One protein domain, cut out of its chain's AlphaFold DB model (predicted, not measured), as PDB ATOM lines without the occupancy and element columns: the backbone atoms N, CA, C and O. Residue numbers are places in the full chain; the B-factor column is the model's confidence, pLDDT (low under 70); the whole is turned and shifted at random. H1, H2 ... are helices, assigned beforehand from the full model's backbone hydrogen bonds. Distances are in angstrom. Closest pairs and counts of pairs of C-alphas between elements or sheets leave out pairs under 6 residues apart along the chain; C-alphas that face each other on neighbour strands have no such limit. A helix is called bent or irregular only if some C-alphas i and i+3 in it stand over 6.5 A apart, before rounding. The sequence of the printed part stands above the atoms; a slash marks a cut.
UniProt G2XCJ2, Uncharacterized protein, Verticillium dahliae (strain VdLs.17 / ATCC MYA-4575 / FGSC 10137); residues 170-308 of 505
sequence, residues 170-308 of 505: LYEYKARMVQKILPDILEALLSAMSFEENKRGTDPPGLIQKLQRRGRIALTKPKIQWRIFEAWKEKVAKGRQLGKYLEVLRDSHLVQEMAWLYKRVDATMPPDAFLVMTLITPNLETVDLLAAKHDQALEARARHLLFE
ATOM      1  N   LEU A 170       7.617 -17.022  12.477       74.00
ATOM      2  CA  LEU A 170       7.189 -18.429  12.533       74.00
ATOM      3  C   LEU A 170       6.486 -18.904  11.241       74.00
ATOM      4  O   LEU A 170       6.626 -20.061  10.838       74.00
ATOM      5  N   TYR A 171       5.750 -18.018  10.557       73.62
ATOM      6  CA  TYR A 171       5.110 -18.342   9.276       73.62
ATOM      7  C   TYR A 171       6.118 -18.529   8.127       73.62
ATOM      8  O   TYR A 171       5.849 -19.306   7.213       73.62
ATOM      9  N   GLU A 172       7.274 -17.865   8.168       76.12
ATOM     10  CA  GLU A 172       8.334 -17.966   7.156       76.12
ATOM     11  C   GLU A 172       9.093 -19.284   7.310       76.12
ATOM     12  O   GLU A 172       9.287 -19.987   6.318       76.12
ATOM     13  N   TYR A 173       9.427 -19.677   8.547       79.00
ATOM     14  CA  TYR A 173       9.985 -21.002   8.835       79.00
ATOM     15  C   TYR A 173       9.044 -22.119   8.353       79.00
ATOM     16  O   TYR A 173       9.477 -23.028   7.643       79.00
ATOM     17  N   LYS A 174       7.735 -22.010   8.632       76.44
ATOM     18  CA  LYS A 174       6.719 -22.949   8.119       76.44
ATOM     19  C   LYS A 174       6.610 -22.946   6.596       76.44
ATOM     20  O   LYS A 174       6.539 -24.016   5.994       76.44
ATOM     21  N   ALA A 175       6.599 -21.777   5.957       78.75
ATOM     22  CA  ALA A 175       6.528 -21.678   4.501       78.75
ATOM     23  C   ALA A 175       7.762 -22.315   3.843       78.75
ATOM     24  O   ALA A 175       7.617 -23.114   2.920       78.75
ATOM     25  N   ARG A 176       8.962 -22.040   4.367       82.38
ATOM     26  CA  ARG A 176      10.227 -22.630   3.913       82.38
ATOM     27  C   ARG A 176      10.227 -24.153   4.066       82.38
ATOM     28  O   ARG A 176      10.531 -24.855   3.103       82.38
ATOM     29  N   MET A 177       9.791 -24.657   5.220       81.69
ATOM     30  CA  MET A 177       9.632 -26.089   5.486       81.69
ATOM     31  C   MET A 177       8.670 -26.752   4.482       81.69
ATOM     32  O   MET A 177       9.052 -27.690   3.790       81.69
ATOM     33  N   VAL A 178       7.437 -26.247   4.351       78.62
ATOM     34  CA  VAL A 178       6.355 -26.898   3.581       78.62
ATOM     35  C   VAL A 178       6.471 -26.706   2.068       78.62
ATOM     36  O   VAL A 178       6.074 -27.591   1.310       78.62
ATOM     37  N   GLN A 179       6.951 -25.552   1.604       79.12
ATOM     38  CA  GLN A 179       6.932 -25.194   0.178       79.12
ATOM     39  C   GLN A 179       8.261 -25.477  -0.529       79.12
ATOM     40  O   GLN A 179       8.260 -25.711  -1.738       79.12
ATOM     41  N   LYS A 180       9.379 -25.468   0.208       82.31
ATOM     42  CA  LYS A 180      10.716 -25.731  -0.333       82.31
ATOM     43  C   LYS A 180      11.206 -27.119   0.088       82.31
ATOM     44  O   LYS A 180      11.158 -28.029  -0.735       82.31
ATOM     45  N   ILE A 181      11.576 -27.276   1.361       83.12
ATOM     46  CA  ILE A 181      12.374 -28.411   1.859       83.12
ATOM     47  C   ILE A 181      11.612 -29.740   1.820       83.12
ATOM     48  O   ILE A 181      12.109 -30.716   1.265       83.12
ATOM     49  N   LEU A 182      10.381 -29.782   2.335       83.12
ATOM     50  CA  LEU A 182       9.567 -31.000   2.351       83.12
ATOM     51  C   LEU A 182       9.310 -31.556   0.927       83.12
ATOM     52  O   LEU A 182       9.488 -32.758   0.733       83.12
ATOM     53  N   PRO A 183       8.969 -30.737  -0.092       82.56
ATOM     54  CA  PRO A 183       8.951 -31.177  -1.485       82.56
ATOM     55  C   PRO A 183      10.282 -31.726  -2.016       82.56
ATOM     56  O   PRO A 183      10.237 -32.752  -2.684       82.56
ATOM     57  N   ASP A 184      11.434 -31.103  -1.722       83.44
ATOM     58  CA  ASP A 184      12.747 -31.618  -2.166       83.44
ATOM     59  C   ASP A 184      13.014 -33.022  -1.589       83.44
ATOM     60  O   ASP A 184      13.374 -33.948  -2.314       83.44
ATOM     61  N   ILE A 185      12.760 -33.205  -0.288       84.19
ATOM     62  CA  ILE A 185      12.919 -34.495   0.401       84.19
ATOM     63  C   ILE A 185      11.979 -35.557  -0.190       84.19
ATOM     64  O   ILE A 185      12.391 -36.687  -0.447       84.19
ATOM     65  N   LEU A 186      10.716 -35.210  -0.448       82.38
ATOM     66  CA  LEU A 186       9.741 -36.131  -1.040       82.38
ATOM     67  C   LEU A 186      10.075 -36.509  -2.491       82.38
ATOM     68  O   LEU A 186       9.787 -37.632  -2.901       82.38
ATOM     69  N   GLU A 187      10.671 -35.598  -3.260       81.19
ATOM     70  CA  GLU A 187      11.146 -35.840  -4.628       81.19
ATOM     71  C   GLU A 187      12.363 -36.782  -4.641       81.19
ATOM     72  O   GLU A 187      12.411 -37.716  -5.447       81.19
ATOM     73  N   ALA A 188      13.279 -36.627  -3.679       80.62
ATOM     74  CA  ALA A 188      14.392 -37.548  -3.446       80.62
ATOM     75  C   ALA A 188      13.901 -38.965  -3.076       80.62
ATOM     76  O   ALA A 188      14.254 -39.942  -3.741       80.62
ATOM     77  N   LEU A 189      12.997 -39.080  -2.093       79.38
ATOM     78  CA  LEU A 189      12.373 -40.354  -1.699       79.38
ATOM     79  C   LEU A 189      11.633 -41.026  -2.871       79.38
ATOM     80  O   LEU A 189      11.782 -42.223  -3.108       79.38
ATOM     81  N   LEU A 190      10.855 -40.272  -3.648       77.94
ATOM     82  CA  LEU A 190      10.186 -40.803  -4.842       77.94
ATOM     83  C   LEU A 190      11.173 -41.349  -5.875       77.94
ATOM     84  O   LEU A 190      10.952 -42.438  -6.405       77.94
ATOM     85  N   SER A 191      12.259 -40.618  -6.123       76.56
ATOM     86  CA  SER A 191      13.305 -41.030  -7.058       76.56
ATOM     87  C   SER A 191      13.930 -42.355  -6.614       76.56
ATOM     88  O   SER A 191      13.967 -43.310  -7.392       76.56
ATOM     89  N   ALA A 192      14.302 -42.484  -5.337       75.00
ATOM     90  CA  ALA A 192      14.833 -43.734  -4.797       75.00
ATOM     91  C   ALA A 192      13.850 -44.917  -4.889       75.00
ATOM     92  O   ALA A 192      14.275 -46.038  -5.159       75.00
ATOM     93  N   MET A 193      12.536 -44.693  -4.746       72.94
ATOM     94  CA  MET A 193      11.546 -45.763  -4.955       72.94
ATOM     95  C   MET A 193      11.433 -46.223  -6.410       72.94
ATOM     96  O   MET A 193      11.111 -47.394  -6.628       72.94
ATOM     97  N   SER A 194      11.655 -45.332  -7.383       69.06
ATOM     98  CA  SER A 194      11.581 -45.659  -8.816       69.06
ATOM     99  C   SER A 194      12.819 -46.385  -9.360       69.06
ATOM    100  O   SER A 194      12.699 -47.130 -10.332       69.06
ATOM    101  N   PHE A 195      13.982 -46.226  -8.716       63.47
ATOM    102  CA  PHE A 195      15.253 -46.847  -9.124       63.47
ATOM    103  C   PHE A 195      15.569 -48.184  -8.421       63.47
ATOM    104  O   PHE A 195      16.673 -48.702  -8.562       63.47
ATOM    105  N   GLU A 196      14.624 -48.778  -7.682       62.09
ATOM    106  CA  GLU A 196      14.832 -50.061  -6.991       62.09
ATOM    107  C   GLU A 196      15.082 -51.216  -7.990       62.09
ATOM    108  O   GLU A 196      14.159 -51.691  -8.661       62.09
ATOM    109  N   GLU A 197      16.334 -51.683  -8.067       53.78
ATOM    110  CA  GLU A 197      16.855 -52.580  -9.119       53.78
ATOM    111  C   GLU A 197      16.007 -53.841  -9.338       53.78
ATOM    112  O   GLU A 197      15.779 -54.266 -10.472       53.78
ATOM    113  N   ASN A 198      15.484 -54.410  -8.250       51.72
ATOM    114  CA  ASN A 198      14.757 -55.679  -8.262       51.72
ATOM    115  C   ASN A 198      13.288 -55.564  -8.715       51.72
ATOM    116  O   ASN A 198      12.618 -56.588  -8.853       51.72
ATOM    117  N   LYS A 199      12.760 -54.349  -8.941       53.50
ATOM    118  CA  LYS A 199      11.376 -54.122  -9.403       53.50
ATOM    119  C   LYS A 199      11.253 -52.919 -10.342       53.50
ATOM    120  O   LYS A 199      10.593 -51.927 -10.007       53.50
ATOM    121  N   ARG A 200      11.776 -53.053 -11.569       44.28
ATOM    122  CA  ARG A 200      11.418 -52.164 -12.694       44.28
ATOM    123  C   ARG A 200       9.888 -52.038 -12.792       44.28
ATOM    124  O   ARG A 200       9.221 -52.992 -13.179       44.28
ATOM    125  N   GLY A 201       9.345 -50.865 -12.458       46.31
ATOM    126  CA  GLY A 201       7.923 -50.548 -12.643       46.31
ATOM    127  C   GLY A 201       7.019 -50.572 -11.401       46.31
ATOM    128  O   GLY A 201       5.804 -50.632 -11.572       46.31
ATOM    129  N   THR A 202       7.547 -50.477 -10.173       50.31
ATOM    130  CA  THR A 202       6.716 -50.196  -8.973       50.31
ATOM    131  C   THR A 202       6.855 -48.765  -8.453       50.31
ATOM    132  O   THR A 202       7.109 -48.528  -7.270       50.31
ATOM    133  N   ASP A 203       6.588 -47.803  -9.339       54.22
ATOM    134  CA  ASP A 203       6.032 -46.520  -8.910       54.22
ATOM    135  C   ASP A 203       4.740 -46.781  -8.116       54.22
ATOM    136  O   ASP A 203       3.903 -47.567  -8.578       54.22
ATOM    137  N   PRO A 204       4.477 -46.088  -6.995       55.47
ATOM    138  CA  PRO A 204       3.141 -46.097  -6.411       55.47
ATOM    139  C   PRO A 204       2.131 -45.588  -7.470       55.47
ATOM    140  O   PRO A 204       2.294 -44.476  -7.986       55.47
ATOM    141  N   PRO A 205       1.109 -46.378  -7.864       53.84
ATOM    142  CA  PRO A 205       0.522 -46.267  -9.199       53.84
ATOM    143  C   PRO A 205       0.012 -44.865  -9.578       53.84
ATOM    144  O   PRO A 205      -0.899 -44.279  -8.973       53.84
ATOM    145  N   GLY A 206       0.630 -44.319 -10.628       60.81
ATOM    146  CA  GLY A 206       0.311 -43.014 -11.201       60.81
ATOM    147  C   GLY A 206       0.755 -41.801 -10.374       60.81
ATOM    148  O   GLY A 206       0.248 -40.709 -10.637       60.81
ATOM    149  N   LEU A 207       1.647 -41.934  -9.382       67.06
ATOM    150  CA  LEU A 207       2.214 -40.778  -8.666       67.06
ATOM    151  C   LEU A 207       3.186 -39.977  -9.540       67.06
ATOM    152  O   LEU A 207       2.977 -38.772  -9.679       67.06
ATOM    153  N   ILE A 208       4.143 -40.624 -10.217       65.75
ATOM    154  CA  ILE A 208       5.063 -39.936 -11.143       65.75
ATOM    155  C   ILE A 208       4.287 -39.250 -12.278       65.75
ATOM    156  O   ILE A 208       4.475 -38.060 -12.514       65.75
ATOM    157  N   GLN A 209       3.299 -39.918 -12.887       64.75
ATOM    158  CA  GLN A 209       2.429 -39.273 -13.887       64.75
ATOM    159  C   GLN A 209       1.637 -38.075 -13.326       64.75
ATOM    160  O   GLN A 209       1.417 -37.089 -14.032       64.75
ATOM    161  N   LYS A 210       1.191 -38.117 -12.060       66.81
ATOM    162  CA  LYS A 210       0.523 -36.969 -11.414       66.81
ATOM    163  C   LYS A 210       1.490 -35.817 -11.158       66.81
ATOM    164  O   LYS A 210       1.046 -34.674 -11.235       66.81
ATOM    165  N   LEU A 211       2.759 -36.102 -10.880       68.25
ATOM    166  CA  LEU A 211       3.813 -35.107 -10.684       68.25
ATOM    167  C   LEU A 211       4.228 -34.469 -12.006       68.25
ATOM    168  O   LEU A 211       4.163 -33.252 -12.119       68.25
ATOM    169  N   GLN A 212       4.491 -35.263 -13.045       68.62
ATOM    170  CA  GLN A 212       4.749 -34.767 -14.402       68.62
ATOM    171  C   GLN A 212       3.625 -33.838 -14.903       68.62
ATOM    172  O   GLN A 212       3.897 -32.804 -15.502       68.62
ATOM    173  N   ARG A 213       2.354 -34.154 -14.604       68.62
ATOM    174  CA  ARG A 213       1.193 -33.332 -15.008       68.62
ATOM    175  C   ARG A 213       0.916 -32.104 -14.132       68.62
ATOM    176  O   ARG A 213       0.175 -31.227 -14.565       68.62
ATOM    177  N   ARG A 214       1.392 -32.058 -12.880       68.06
ATOM    178  CA  ARG A 214       1.039 -31.000 -11.897       68.06
ATOM    179  C   ARG A 214       2.245 -30.239 -11.340       68.06
ATOM    180  O   ARG A 214       2.059 -29.323 -10.540       68.06
ATOM    181  N   GLY A 215       3.451 -30.620 -11.749       69.56
ATOM    182  CA  GLY A 215       4.715 -30.145 -11.210       69.56
ATOM    183  C   GLY A 215       4.898 -30.451  -9.719       69.56
ATOM    184  O   GLY A 215       4.064 -31.080  -9.061       69.56
ATOM    185  N   ARG A 216       5.982 -29.907  -9.166       71.88
ATOM    186  CA  ARG A 216       6.354 -29.983  -7.745       71.88
ATOM    187  C   ARG A 216       5.270 -29.474  -6.777       71.88
ATOM    188  O   ARG A 216       5.206 -29.920  -5.637       71.88
ATOM    189  N   ILE A 217       4.331 -28.645  -7.245       73.25
ATOM    190  CA  ILE A 217       3.139 -28.198  -6.490       73.25
ATOM    191  C   ILE A 217       2.230 -29.381  -6.084       73.25
ATOM    192  O   ILE A 217       1.418 -29.266  -5.168       73.25
ATOM    193  N   ALA A 218       2.335 -30.550  -6.723       74.00
ATOM    194  CA  ALA A 218       1.630 -31.738  -6.240       74.00
ATOM    195  C   ALA A 218       2.209 -32.277  -4.913       74.00
ATOM    196  O   ALA A 218       1.438 -32.809  -4.116       74.00
ATOM    197  N   LEU A 219       3.510 -32.100  -4.645       74.50
ATOM    198  CA  LEU A 219       4.175 -32.578  -3.424       74.50
ATOM    199  C   LEU A 219       3.814 -31.774  -2.171       74.50
ATOM    200  O   LEU A 219       4.055 -32.257  -1.075       74.50
ATOM    201  N   THR A 220       3.192 -30.598  -2.296       73.94
ATOM    202  CA  THR A 220       2.680 -29.828  -1.143       73.94
ATOM    203  C   THR A 220       1.280 -30.268  -0.696       73.94
ATOM    204  O   THR A 220       0.697 -29.662   0.199       73.94
ATOM    205  N   LYS A 221       0.691 -31.296  -1.328       80.56
ATOM    206  CA  LYS A 221      -0.664 -31.777  -1.011       80.56
ATOM    207  C   LYS A 221      -0.591 -32.948  -0.019       80.56
ATOM    208  O   LYS A 221      -0.110 -34.001  -0.435       80.56
ATOM    209  N   PRO A 222      -1.178 -32.860   1.191       77.31
ATOM    210  CA  PRO A 222      -1.097 -33.913   2.218       77.31
ATOM    211  C   PRO A 222      -1.427 -35.326   1.709       77.31
ATOM    212  O   PRO A 222      -0.678 -36.276   1.898       77.31
ATOM    213  N   LYS A 223      -2.491 -35.466   0.901       79.50
ATOM    214  CA  LYS A 223      -2.892 -36.754   0.287       79.50
ATOM    215  C   LYS A 223      -1.855 -37.377  -0.664       79.50
ATOM    216  O   LYS A 223      -1.996 -38.545  -1.016       79.50
ATOM    217  N   ILE A 224      -0.897 -36.598  -1.162       78.06
ATOM    218  CA  ILE A 224       0.221 -37.059  -1.994       78.06
ATOM    219  C   ILE A 224       1.408 -37.411  -1.092       78.06
ATOM    220  O   ILE A 224       1.950 -38.500  -1.238       78.06
ATOM    221  N   GLN A 225       1.713 -36.560  -0.109       78.12
ATOM    222  CA  GLN A 225       2.749 -36.771   0.910       78.12
ATOM    223  C   GLN A 225       2.526 -38.091   1.672       78.12
ATOM    224  O   GLN A 225       3.388 -38.966   1.654       78.12
ATOM    225  N   TRP A 226       1.318 -38.308   2.201       77.69
ATOM    226  CA  TRP A 226       0.932 -39.547   2.889       77.69
ATOM    227  C   TRP A 226       1.084 -40.809   2.020       77.69
ATOM    228  O   TRP A 226       1.490 -41.863   2.497       77.69
ATOM    229  N   ARG A 227       0.792 -40.725   0.714       78.00
ATOM    230  CA  ARG A 227       0.953 -41.875  -0.200       78.00
ATOM    231  C   ARG A 227       2.416 -42.215  -0.472       78.00
ATOM    232  O   ARG A 227       2.713 -43.378  -0.717       78.00
ATOM    233  N   ILE A 228       3.296 -41.214  -0.465       77.44
ATOM    234  CA  ILE A 228       4.746 -41.409  -0.575       77.44
ATOM    235  C   ILE A 228       5.252 -42.071   0.710       77.44
ATOM    236  O   ILE A 228       5.955 -43.070   0.624       77.44
ATOM    237  N   PHE A 229       4.816 -41.580   1.876       77.25
ATOM    238  CA  PHE A 229       5.134 -42.148   3.189       77.25
ATOM    239  C   PHE A 229       4.750 -43.635   3.301       77.25
ATOM    240  O   PHE A 229       5.600 -44.459   3.629       77.25
ATOM    241  N   GLU A 230       3.504 -44.005   2.975       77.50
ATOM    242  CA  GLU A 230       3.046 -45.404   3.065       77.50
ATOM    243  C   GLU A 230       3.801 -46.327   2.095       77.50
ATOM    244  O   GLU A 230       4.278 -47.389   2.495       77.50
ATOM    245  N   ALA A 231       3.987 -45.901   0.838       76.12
ATOM    246  CA  ALA A 231       4.756 -46.669  -0.144       76.12
ATOM    247  C   ALA A 231       6.225 -46.854   0.283       76.12
ATOM    248  O   ALA A 231       6.796 -47.929   0.099       76.12
ATOM    249  N   TRP A 232       6.821 -45.826   0.894       75.56
ATOM    250  CA  TRP A 232       8.182 -45.874   1.420       75.56
ATOM    251  C   TRP A 232       8.304 -46.852   2.589       75.56
ATOM    252  O   TRP A 232       9.170 -47.724   2.577       75.56
ATOM    253  N   LYS A 233       7.397 -46.757   3.570       74.62
ATOM    254  CA  LYS A 233       7.341 -47.647   4.737       74.62
ATOM    255  C   LYS A 233       7.216 -49.116   4.322       74.62
ATOM    256  O   LYS A 233       7.918 -49.967   4.869       74.62
ATOM    257  N   GLU A 234       6.381 -49.409   3.324       72.25
ATOM    258  CA  GLU A 234       6.231 -50.761   2.781       72.25
ATOM    259  C   GLU A 234       7.511 -51.270   2.087       72.25
ATOM    260  O   GLU A 234       7.856 -52.445   2.236       72.25
ATOM    261  N   LYS A 235       8.233 -50.407   1.353       69.00
ATOM    262  CA  LYS A 235       9.492 -50.768   0.675       69.00
ATOM    263  C   LYS A 235      10.665 -50.943   1.643       69.00
ATOM    264  O   LYS A 235      11.364 -51.951   1.559       69.00
ATOM    265  N   VAL A 236      10.863 -50.030   2.597       67.25
ATOM    266  CA  VAL A 236      11.957 -50.115   3.590       67.25
ATOM    267  C   VAL A 236      11.844 -51.378   4.442       67.25
ATOM    268  O   VAL A 236      12.844 -52.056   4.656       67.25
ATOM    269  N   ALA A 237      10.627 -51.766   4.841       62.84
ATOM    270  CA  ALA A 237      10.390 -53.017   5.564       62.84
ATOM    271  C   ALA A 237      10.769 -54.288   4.768       62.84
ATOM    272  O   ALA A 237      10.846 -55.370   5.349       62.84
ATOM    273  N   LYS A 238      10.985 -54.181   3.448       64.25
ATOM    274  CA  LYS A 238      11.214 -55.308   2.528       64.25
ATOM    275  C   LYS A 238      12.593 -55.300   1.848       64.25
ATOM    276  O   LYS A 238      12.959 -56.324   1.272       64.25
ATOM    277  N   GLY A 239      13.360 -54.203   1.890       59.72
ATOM    278  CA  GLY A 239      14.555 -54.022   1.050       59.72
ATOM    279  C   GLY A 239      15.786 -53.459   1.769       59.72
ATOM    280  O   GLY A 239      15.794 -52.309   2.198       59.72
ATOM    281  N   ARG A 240      16.887 -54.231   1.804       57.59
ATOM    282  CA  ARG A 240      18.173 -53.810   2.414       57.59
ATOM    283  C   ARG A 240      18.859 -52.637   1.691       57.59
ATOM    284  O   ARG A 240      19.599 -51.896   2.327       57.59
ATOM    285  N   GLN A 241      18.636 -52.454   0.385       61.88
ATOM    286  CA  GLN A 241      19.275 -51.376  -0.392       61.88
ATOM    287  C   GLN A 241      18.725 -49.977  -0.058       61.88
ATOM    288  O   GLN A 241      19.499 -49.021  -0.043       61.88
ATOM    289  N   LEU A 242      17.430 -49.840   0.276       66.00
ATOM    290  CA  LEU A 242      16.843 -48.536   0.623       66.00
ATOM    291  C   LEU A 242      17.412 -47.948   1.928       66.00
ATOM    292  O   LEU A 242      17.422 -46.729   2.083       66.00
ATOM    293  N   GLY A 243      17.932 -48.784   2.837       67.50
ATOM    294  CA  GLY A 243      18.573 -48.328   4.078       67.50
ATOM    295  C   GLY A 243      19.775 -47.414   3.823       67.50
ATOM    296  O   GLY A 243      19.840 -46.322   4.377       67.50
ATOM    297  N   LYS A 244      20.660 -47.789   2.888       71.50
ATOM    298  CA  LYS A 244      21.816 -46.955   2.504       71.50
ATOM    299  C   LYS A 244      21.401 -45.623   1.877       71.50
ATOM    300  O   LYS A 244      22.064 -44.611   2.078       71.50
ATOM    301  N   TYR A 245      20.291 -45.600   1.134       75.19
ATOM    302  CA  TYR A 245      19.756 -44.347   0.602       75.19
ATOM    303  C   TYR A 245      19.225 -43.438   1.719       75.19
ATOM    304  O   TYR A 245      19.439 -42.230   1.667       75.19
ATOM    305  N   LEU A 246      18.580 -44.001   2.751       73.25
ATOM    306  CA  LEU A 246      18.172 -43.230   3.930       73.25
ATOM    307  C   LEU A 246      19.362 -42.651   4.686       73.25
ATOM    308  O   LEU A 246      19.266 -41.511   5.116       73.25
ATOM    309  N   GLU A 247      20.465 -43.385   4.827       76.56
ATOM    310  CA  GLU A 247      21.694 -42.873   5.450       76.56
ATOM    311  C   GLU A 247      22.227 -41.646   4.688       76.56
ATOM    312  O   GLU A 247      22.381 -40.575   5.274       76.56
ATOM    313  N   VAL A 248      22.379 -41.750   3.362       80.88
ATOM    314  CA  VAL A 248      22.825 -40.634   2.506       80.88
ATOM    315  C   VAL A 248      21.844 -39.453   2.531       80.88
ATOM    316  O   VAL A 248      22.265 -38.298   2.606       80.88
ATOM    317  N   LEU A 249      20.531 -39.709   2.492       82.19
ATOM    318  CA  LEU A 249      19.518 -38.651   2.550       82.19
ATOM    319  C   LEU A 249      19.485 -37.976   3.930       82.19
ATOM    320  O   LEU A 249      19.375 -36.753   4.000       82.19
ATOM    321  N   ARG A 250      19.615 -38.742   5.017       81.38
ATOM    322  CA  ARG A 250      19.648 -38.263   6.409       81.38
ATOM    323  C   ARG A 250      20.813 -37.314   6.660       81.38
ATOM    324  O   ARG A 250      20.615 -36.296   7.312       81.38
ATOM    325  N   ASP A 251      21.992 -37.619   6.123       80.50
ATOM    326  CA  ASP A 251      23.156 -36.735   6.222       80.50
ATOM    327  C   ASP A 251      23.131 -35.561   5.222       80.50
ATOM    328  O   ASP A 251      23.981 -34.674   5.304       80.50
ATOM    329  N   SER A 252      22.146 -35.482   4.318       84.19
ATOM    330  CA  SER A 252      22.031 -34.370   3.365       84.19
ATOM    331  C   SER A 252      21.676 -33.033   4.030       84.19
ATOM    332  O   SER A 252      20.929 -32.966   5.008       84.19
ATOM    333  N   HIS A 253      22.135 -31.931   3.425       82.94
ATOM    334  CA  HIS A 253      21.829 -30.571   3.884       82.94
ATOM    335  C   HIS A 253      20.318 -30.282   3.978       82.94
ATOM    336  O   HIS A 253      19.905 -29.490   4.817       82.94
ATOM    337  N   LEU A 254      19.488 -30.932   3.151       84.56
ATOM    338  CA  LEU A 254      18.031 -30.769   3.169       84.56
ATOM    339  C   LEU A 254      17.421 -31.292   4.469       84.56
ATOM    340  O   LEU A 254      16.540 -30.651   5.032       84.56
ATOM    341  N   VAL A 255      17.890 -32.445   4.952       84.56
ATOM    342  CA  VAL A 255      17.383 -33.051   6.191       84.56
ATOM    343  C   VAL A 255      17.980 -32.362   7.418       84.56
ATOM    344  O   VAL A 255      17.269 -32.165   8.399       84.56
ATOM    345  N   GLN A 256      19.226 -31.887   7.335       85.81
ATOM    346  CA  GLN A 256      19.812 -30.992   8.340       85.81
ATOM    347  C   GLN A 256      19.014 -29.676   8.467       85.81
ATOM    348  O   GLN A 256      18.615 -29.301   9.568       85.81
ATOM    349  N   GLU A 257      18.688 -29.016   7.347       85.25
ATOM    350  CA  GLU A 257      17.836 -27.816   7.320       85.25
ATOM    351  C   GLU A 257      16.417 -28.126   7.832       85.25
ATOM    352  O   GLU A 257      15.840 -27.335   8.575       85.25
ATOM    353  N   MET A 258      15.854 -29.291   7.498       85.62
ATOM    354  CA  MET A 258      14.544 -29.730   7.989       85.62
ATOM    355  C   MET A 258      14.534 -29.965   9.510       85.62
ATOM    356  O   MET A 258      13.592 -29.541  10.180       85.62
ATOM    357  N   ALA A 259      15.580 -30.585  10.064       85.38
ATOM    358  CA  ALA A 259      15.761 -30.784  11.503       85.38
ATOM    359  C   ALA A 259      15.909 -29.446  12.246       85.38
ATOM    360  O   ALA A 259      15.240 -29.208  13.252       85.38
ATOM    361  N   TRP A 260      16.707 -28.529  11.698       87.19
ATOM    362  CA  TRP A 260      16.861 -27.168  12.212       87.19
ATOM    363  C   TRP A 260      15.545 -26.372  12.182       87.19
ATOM    364  O   TRP A 260      15.176 -25.730  13.168       87.19
ATOM    365  N   LEU A 261      14.785 -26.457  11.083       84.00
ATOM    366  CA  LEU A 261      13.455 -25.850  10.967       84.00
ATOM    367  C   LEU A 261      12.447 -26.477  11.938       84.00
ATOM    368  O   LEU A 261      11.587 -25.763  12.452       84.00
ATOM    369  N   TYR A 262      12.535 -27.783  12.195       82.44
ATOM    370  CA  TYR A 262      11.667 -28.462  13.154       82.44
ATOM    371  C   TYR A 262      11.869 -27.921  14.571       82.44
ATOM    372  O   TYR A 262      10.889 -27.483  15.170       82.44
ATOM    373  N   LYS A 263      13.117 -27.804  15.050       81.50
ATOM    374  CA  LYS A 263      13.415 -27.231  16.379       81.50
ATOM    375  C   LYS A 263      12.909 -25.791  16.569       81.50
ATOM    376  O   LYS A 263      12.672 -25.381  17.696       81.50
ATOM    377  N   ARG A 264      12.721 -25.023  15.485       78.75
ATOM    378  CA  ARG A 264      12.195 -23.638  15.521       78.75
ATOM    379  C   ARG A 264      10.674 -23.521  15.342       78.75
ATOM    380  O   ARG A 264      10.135 -22.422  15.465       78.75
ATOM    381  N   VAL A 265       9.980 -24.608  15.000       75.31
ATOM    382  CA  VAL A 265       8.523 -24.626  14.734       75.31
ATOM    383  C   VAL A 265       7.759 -25.511  15.729       75.31
ATOM    384  O   VAL A 265       6.585 -25.231  16.006       75.31
ATOM    385  N   ASP A 266       8.435 -26.545  16.236       68.44
ATOM    386  CA  ASP A 266       8.079 -27.416  17.360       68.44
ATOM    387  C   ASP A 266       6.573 -27.736  17.454       68.44
ATOM    388  O   ASP A 266       6.017 -28.354  16.537       68.44
ATOM    389  N   ALA A 267       5.882 -27.252  18.493       56.03
ATOM    390  CA  ALA A 267       4.479 -27.533  18.803       56.03
ATOM    391  C   ALA A 267       3.457 -27.159  17.707       56.03
ATOM    392  O   ALA A 267       2.266 -27.438  17.837       56.03
ATOM    393  N   THR A 268       3.882 -26.504  16.621       61.81
ATOM    394  CA  THR A 268       2.995 -26.045  15.543       61.81
ATOM    395  C   THR A 268       3.355 -26.604  14.161       61.81
ATOM    396  O   THR A 268       3.009 -26.007  13.131       61.81
ATOM    397  N   MET A 269       4.061 -27.740  14.135       64.81
ATOM    398  CA  MET A 269       4.481 -28.431  12.917       64.81
ATOM    399  C   MET A 269       3.287 -28.957  12.086       64.81
ATOM    400  O   MET A 269       2.316 -29.474  12.641       64.81
ATOM    401  N   PRO A 270       3.351 -28.893  10.743       67.62
ATOM    402  CA  PRO A 270       2.452 -29.652   9.875       67.62
ATOM    403  C   PRO A 270       2.600 -31.169  10.120       67.62
ATOM    404  O   PRO A 270       3.730 -31.662  10.064       67.62
ATOM    405  N   PRO A 271       1.509 -31.941  10.307       70.12
ATOM    406  CA  PRO A 271       1.594 -33.383  10.567       70.12
ATOM    407  C   PRO A 271       2.376 -34.159   9.496       70.12
ATOM    408  O   PRO A 271       3.167 -35.043   9.815       70.12
ATOM    409  N   ASP A 272       2.224 -33.781   8.224       68.12
ATOM    410  CA  ASP A 272       2.931 -34.404   7.098       68.12
ATOM    411  C   ASP A 272       4.459 -34.215   7.172       68.12
ATOM    412  O   ASP A 272       5.224 -35.076   6.737       68.12
ATOM    413  N   ALA A 273       4.914 -33.101   7.753       68.69
ATOM    414  CA  ALA A 273       6.329 -32.798   7.930       68.69
ATOM    415  C   ALA A 273       6.947 -33.639   9.065       68.69
ATOM    416  O   ALA A 273       8.068 -34.129   8.922       68.69
ATOM    417  N   PHE A 274       6.194 -33.873  10.147       72.44
ATOM    418  CA  PHE A 274       6.577 -34.772  11.243       72.44
ATOM    419  C   PHE A 274       6.717 -36.225  10.766       72.44
ATOM    420  O   PHE A 274       7.672 -36.924  11.106       72.44
ATOM    421  N   LEU A 275       5.788 -36.672   9.918       71.88
ATOM    422  CA  LEU A 275       5.792 -38.018   9.341       71.88
ATOM    423  C   LEU A 275       7.003 -38.255   8.426       71.88
ATOM    424  O   LEU A 275       7.637 -39.302   8.502       71.88
ATOM    425  N   VAL A 276       7.379 -37.281   7.593       72.25
ATOM    426  CA  VAL A 276       8.588 -37.408   6.760       72.25
ATOM    427  C   VAL A 276       9.864 -37.361   7.604       72.25
ATOM    428  O   VAL A 276      10.779 -38.137   7.341       72.25
ATOM    429  N   MET A 277       9.916 -36.532   8.653       75.50
ATOM    430  CA  MET A 277      11.050 -36.538   9.586       75.50
ATOM    431  C   MET A 277      11.193 -37.886  10.300       75.50
ATOM    432  O   MET A 277      12.273 -38.463  10.279       75.50
ATOM    433  N   THR A 278      10.116 -38.459  10.838       74.81
ATOM    434  CA  THR A 278      10.176 -39.765  11.528       74.81
ATOM    435  C   THR A 278      10.564 -40.944  10.619       74.81
ATOM    436  O   THR A 278      11.096 -41.930  11.126       74.81
ATOM    437  N   LEU A 279      10.393 -40.852   9.290       72.00
ATOM    438  CA  LEU A 279      10.934 -41.846   8.341       72.00
ATOM    439  C   LEU A 279      12.457 -41.780   8.167       72.00
ATOM    440  O   LEU A 279      13.079 -42.804   7.891       72.00
ATOM    441  N   ILE A 280      13.043 -40.584   8.242       72.69
ATOM    442  CA  ILE A 280      14.456 -40.338   7.898       72.69
ATOM    443  C   ILE A 280      15.322 -40.262   9.163       72.69
ATOM    444  O   ILE A 280      16.464 -40.720   9.184       72.69
ATOM    445  N   THR A 281      14.762 -39.712  10.237       73.12
ATOM    446  CA  THR A 281      15.381 -39.538  11.551       73.12
ATOM    447  C   THR A 281      14.484 -40.196  12.609       73.12
ATOM    448  O   THR A 281      13.616 -39.531  13.176       73.12
ATOM    449  N   PRO A 282      14.652 -41.504  12.886       64.62
ATOM    450  CA  PRO A 282      13.758 -42.244  13.785       64.62
ATOM    451  C   PRO A 282      13.952 -41.930  15.283       64.62
ATOM    452  O   PRO A 282      13.184 -42.418  16.103       64.62
ATOM    453  N   ASN A 283      14.968 -41.141  15.651       74.06
ATOM    454  CA  ASN A 283      15.290 -40.756  17.029       74.06
ATOM    455  C   ASN A 283      15.438 -39.224  17.128       74.06
ATOM    456  O   ASN A 283      16.049 -38.609  16.254       74.06
ATOM    457  N   LEU A 284      14.918 -38.616  18.198       67.56
ATOM    458  CA  LEU A 284      15.025 -37.180  18.484       67.56
ATOM    459  C   LEU A 284      16.482 -36.719  18.670       67.56
ATOM    460  O   LEU A 284      16.854 -35.680  18.139       67.56
ATOM    461  N   GLU A 285      17.348 -37.532  19.281       74.31
ATOM    462  CA  GLU A 285      18.781 -37.210  19.451       74.31
ATOM    463  C   GLU A 285      19.492 -36.989  18.099       74.31
ATOM    464  O   GLU A 285      20.419 -36.192  17.963       74.31
ATOM    465  N   THR A 286      19.026 -37.678  17.051       80.50
ATOM    466  CA  THR A 286      19.516 -37.484  15.679       80.50
ATOM    467  C   THR A 286      19.086 -36.139  15.103       80.50
ATOM    468  O   THR A 286      19.834 -35.543  14.333       80.50
ATOM    469  N   VAL A 287      17.892 -35.663  15.449       80.88
ATOM    470  CA  VAL A 287      17.375 -34.368  14.998       80.88
ATOM    471  C   VAL A 287      18.211 -33.236  15.595       80.88
ATOM    472  O   VAL A 287      18.585 -32.316  14.870       80.88
ATOM    473  N   ASP A 288      18.585 -33.343  16.870       83.31
ATOM    474  CA  ASP A 288      19.475 -32.383  17.530       83.31
ATOM    475  C   ASP A 288      20.860 -32.337  16.881       83.31
ATOM    476  O   ASP A 288      21.346 -31.256  16.541       83.31
ATOM    477  N   LEU A 289      21.463 -33.503  16.625       86.25
ATOM    478  CA  LEU A 289      22.749 -33.606  15.934       86.25
ATOM    479  C   LEU A 289      22.700 -33.001  14.519       86.25
ATOM    480  O   LEU A 289      23.624 -32.301  14.110       86.25
ATOM    481  N   LEU A 290      21.631 -33.256  13.760       85.00
ATOM    482  CA  LEU A 290      21.470 -32.740  12.396       85.00
ATOM    483  C   LEU A 290      21.184 -31.233  12.365       85.00
ATOM    484  O   LEU A 290      21.689 -30.545  11.478       85.00
ATOM    485  N   ALA A 291      20.441 -30.707  13.342       84.19
ATOM    486  CA  ALA A 291      20.261 -29.270  13.514       84.19
ATOM    487  C   ALA A 291      21.593 -28.576  13.857       84.19
ATOM    488  O   ALA A 291      21.920 -27.561  13.248       84.19
ATOM    489  N   ALA A 292      22.407 -29.167  14.741       84.19
ATOM    490  CA  ALA A 292      23.737 -28.652  15.067       84.19
ATOM    491  C   ALA A 292      24.694 -28.672  13.856       84.19
ATOM    492  O   ALA A 292      25.404 -27.692  13.626       84.19
ATOM    493  N   LYS A 293      24.670 -29.731  13.024       83.88
ATOM    494  CA  LYS A 293      25.395 -29.753  11.733       83.88
ATOM    495  C   LYS A 293      24.945 -28.609  10.809       83.88
ATOM    496  O   LYS A 293      25.786 -27.983  10.166       83.88
ATOM    497  N   HIS A 294      23.645 -28.299  10.767       84.62
ATOM    498  CA  HIS A 294      23.134 -27.169   9.984       84.62
ATOM    499  C   HIS A 294      23.636 -25.818  10.514       84.62
ATOM    500  O   HIS A 294      24.063 -24.985   9.719       84.62
ATOM    501  N   ASP A 295      23.632 -25.592  11.833       79.69
ATOM    502  CA  ASP A 295      24.154 -24.350  12.424       79.69
ATOM    503  C   ASP A 295      25.664 -24.174  12.157       79.69
ATOM    504  O   ASP A 295      26.089 -23.081  11.778       79.69
ATOM    505  N   GLN A 296      26.458 -25.250  12.217       81.12
ATOM    506  CA  GLN A 296      27.870 -25.236  11.797       81.12
ATOM    507  C   GLN A 296      28.036 -24.886  10.307       81.12
ATOM    508  O   GLN A 296      28.925 -24.117   9.939       81.12
ATOM    509  N   ALA A 297      27.167 -25.406   9.433       78.25
ATOM    510  CA  ALA A 297      27.181 -25.074   8.008       78.25
ATOM    511  C   ALA A 297      26.757 -23.615   7.734       78.25
ATOM    512  O   ALA A 297      27.305 -22.971   6.834       78.25
ATOM    513  N   LEU A 298      25.816 -23.070   8.517       76.06
ATOM    514  CA  LEU A 298      25.458 -21.648   8.479       76.06
ATOM    515  C   LEU A 298      26.632 -20.768   8.912       76.06
ATOM    516  O   LEU A 298      26.919 -19.791   8.225       76.06
ATOM    517  N   GLU A 299      27.333 -21.129   9.988       75.69
ATOM    518  CA  GLU A 299      28.527 -20.416  10.443       75.69
ATOM    519  C   GLU A 299      29.650 -20.458   9.396       75.69
ATOM    520  O   GLU A 299      30.212 -19.419   9.050       75.69
ATOM    521  N   ALA A 300      29.960 -21.635   8.843       71.81
ATOM    522  CA  ALA A 300      30.979 -21.778   7.805       71.81
ATOM    523  C   ALA A 300      30.667 -20.899   6.580       71.81
ATOM    524  O   ALA A 300      31.552 -20.231   6.045       71.81
ATOM    525  N   ARG A 301      29.390 -20.828   6.183       71.44
ATOM    526  CA  ARG A 301      28.919 -19.946   5.109       71.44
ATOM    527  C   ARG A 301      28.984 -18.462   5.481       71.44
ATOM    528  O   ARG A 301      29.350 -17.653   4.634       71.44
ATOM    529  N   ALA A 302      28.642 -18.103   6.717       66.19
ATOM    530  CA  ALA A 302      28.740 -16.735   7.221       66.19
ATOM    531  C   ALA A 302      30.199 -16.249   7.190       66.19
ATOM    532  O   ALA A 302      30.482 -15.168   6.679       66.19
ATOM    533  N   ARG A 303      31.134 -17.097   7.642       64.69
ATOM    534  CA  ARG A 303      32.580 -16.865   7.536       64.69
ATOM    535  C   ARG A 303      33.010 -16.706   6.074       64.69
ATOM    536  O   ARG A 303      33.670 -15.725   5.762       64.69
ATOM    537  N   HIS A 304      32.597 -17.598   5.167       64.69
ATOM    538  CA  HIS A 304      32.941 -17.517   3.735       64.69
ATOM    539  C   HIS A 304      32.587 -16.158   3.111       64.69
ATOM    540  O   HIS A 304      33.408 -15.572   2.412       64.69
ATOM    541  N   LEU A 305      31.403 -15.619   3.423       63.22
ATOM    542  CA  LEU A 305      30.954 -14.310   2.932       63.22
ATOM    543  C   LEU A 305      31.803 -13.144   3.467       63.22
ATOM    544  O   LEU A 305      32.082 -12.206   2.722       63.22
ATOM    545  N   LEU A 306      32.281 -13.216   4.718       60.31
ATOM    546  CA  LEU A 306      33.235 -12.233   5.254       60.31
ATOM    547  C   LEU A 306      34.578 -12.246   4.501       60.31
ATOM    548  O   LEU A 306      35.212 -11.199   4.388       60.31
ATOM    549  N   PHE A 307      35.017 -13.407   4.004       56.16
ATOM    550  CA  PHE A 307      36.288 -13.549   3.286       56.16
ATOM    551  C   PHE A 307      36.179 -13.228   1.784       56.16
ATOM    552  O   PHE A 307      37.047 -12.531   1.267       56.16
ATOM    553  N   GLU A 308      35.137 -13.688   1.081       52.12
ATOM    554  CA  GLU A 308      34.988 -13.473  -0.372       52.12
ATOM    555  C   GLU A 308      34.543 -12.056  -0.747       52.12
ATOM    556  O   GLU A 308      35.083 -11.470  -1.681       52.12
TER     557      GLU A 308
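Overview. This is residues 170 to 308 of the 505 residues of an uncharacterized protein of Verticillium dahliae (strain VdLs.17 / ATCC MYA-4575 / FGSC 10137) (UniProt G2XCJ2). Look for a compact body of crossed helices with one arm: H3 and H5 pack on the long, nearly straight H1, H6 lies side by side with H3, and H7 crosses H5 and sticks out with residues 299 to 308. H4 makes a corner with H3, and H2, after a long link, lies at the edge of the body, near H1b and close to H3 but not clearly touching it. The printed part has 139 residues with seven named helices, H1 to H7 in chain order, no named strand, and the class all helix. It is compact, with a radius of gyration of the C-alphas of 15.9 A and spans of 49 by 34 by 31 A.

Along the chain. Find C-alpha 170 at (7.189, -18.429, 12.533), where H1, residues 170 to 194, begins. By its hydrogen bonds it was assigned as one helix, but it is bent: C-alphas 179 and 182 are 6.7 A apart. Its arms are H1a, residues 170 to 179, 14.1 A long, and H1b, residues 182 to 194, 18.5 A long, at a shallow tilt of 22 degrees. H7, residues 284 to 308, is 36.3 A long and ends at C-alpha 308, (34.988, -13.473, -0.372). Between them look for H2, residues 207 to 214; H3, residues 222 to 236, 20.9 A; H4, residues 240 to 250, 16.1 A; H5, residues 253 to 263, 15.4 A; and H6, residues 271 to 280, 14.9 A.

Arrangement. Start at the hubs, H1 and H6, which touch four other helices each. H1b touches H3 at a steep tilt of 42 degrees, with Leu 190 and Ile 228 as the closest C-alphas, 6.9 A apart. H1b touches H5 with residues 182 to 185 alone; the closest C-alphas are those of Ile 185 and Leu 254, 6.9 A apart. H6 touches H3 at a shallow tilt of 20 degrees, the same way, with the C-alphas of Pro 222 and Asp 272 closest at 6.3 A. H3 and H4 only just touch, only at the corner, with 3 pairs of C-alphas within 8 A; Val 236 and Leu 242 are closest, their C-alphas 5.9 A apart. H7 touches H5 with residues 287 to 295 alone, opposite ways at a steep tilt of 66 degrees; the C-alphas of Trp 260 and Ala 291 are closest at 4.2 A. H2 touches no helix but is near H1b. Every O i to N i+4 pair is within hydrogen-bond range in H1a, H1b, H2, H5, H6 and H7, against 10 of 11 in H3 and 5 of 7 in H4.

Size, cuts and confidence. The two C-alphas farthest apart, those of Pro 205 and Phe 307, are 50.1 A apart. The printed part has no cut, and the link from H1 to H2, residues 195 to 206, is long. The mean pLDDT of the printed part is 73.0; look for values under 70 among residues 194 to 215, 235 to 243 and 302 to 308, for instance.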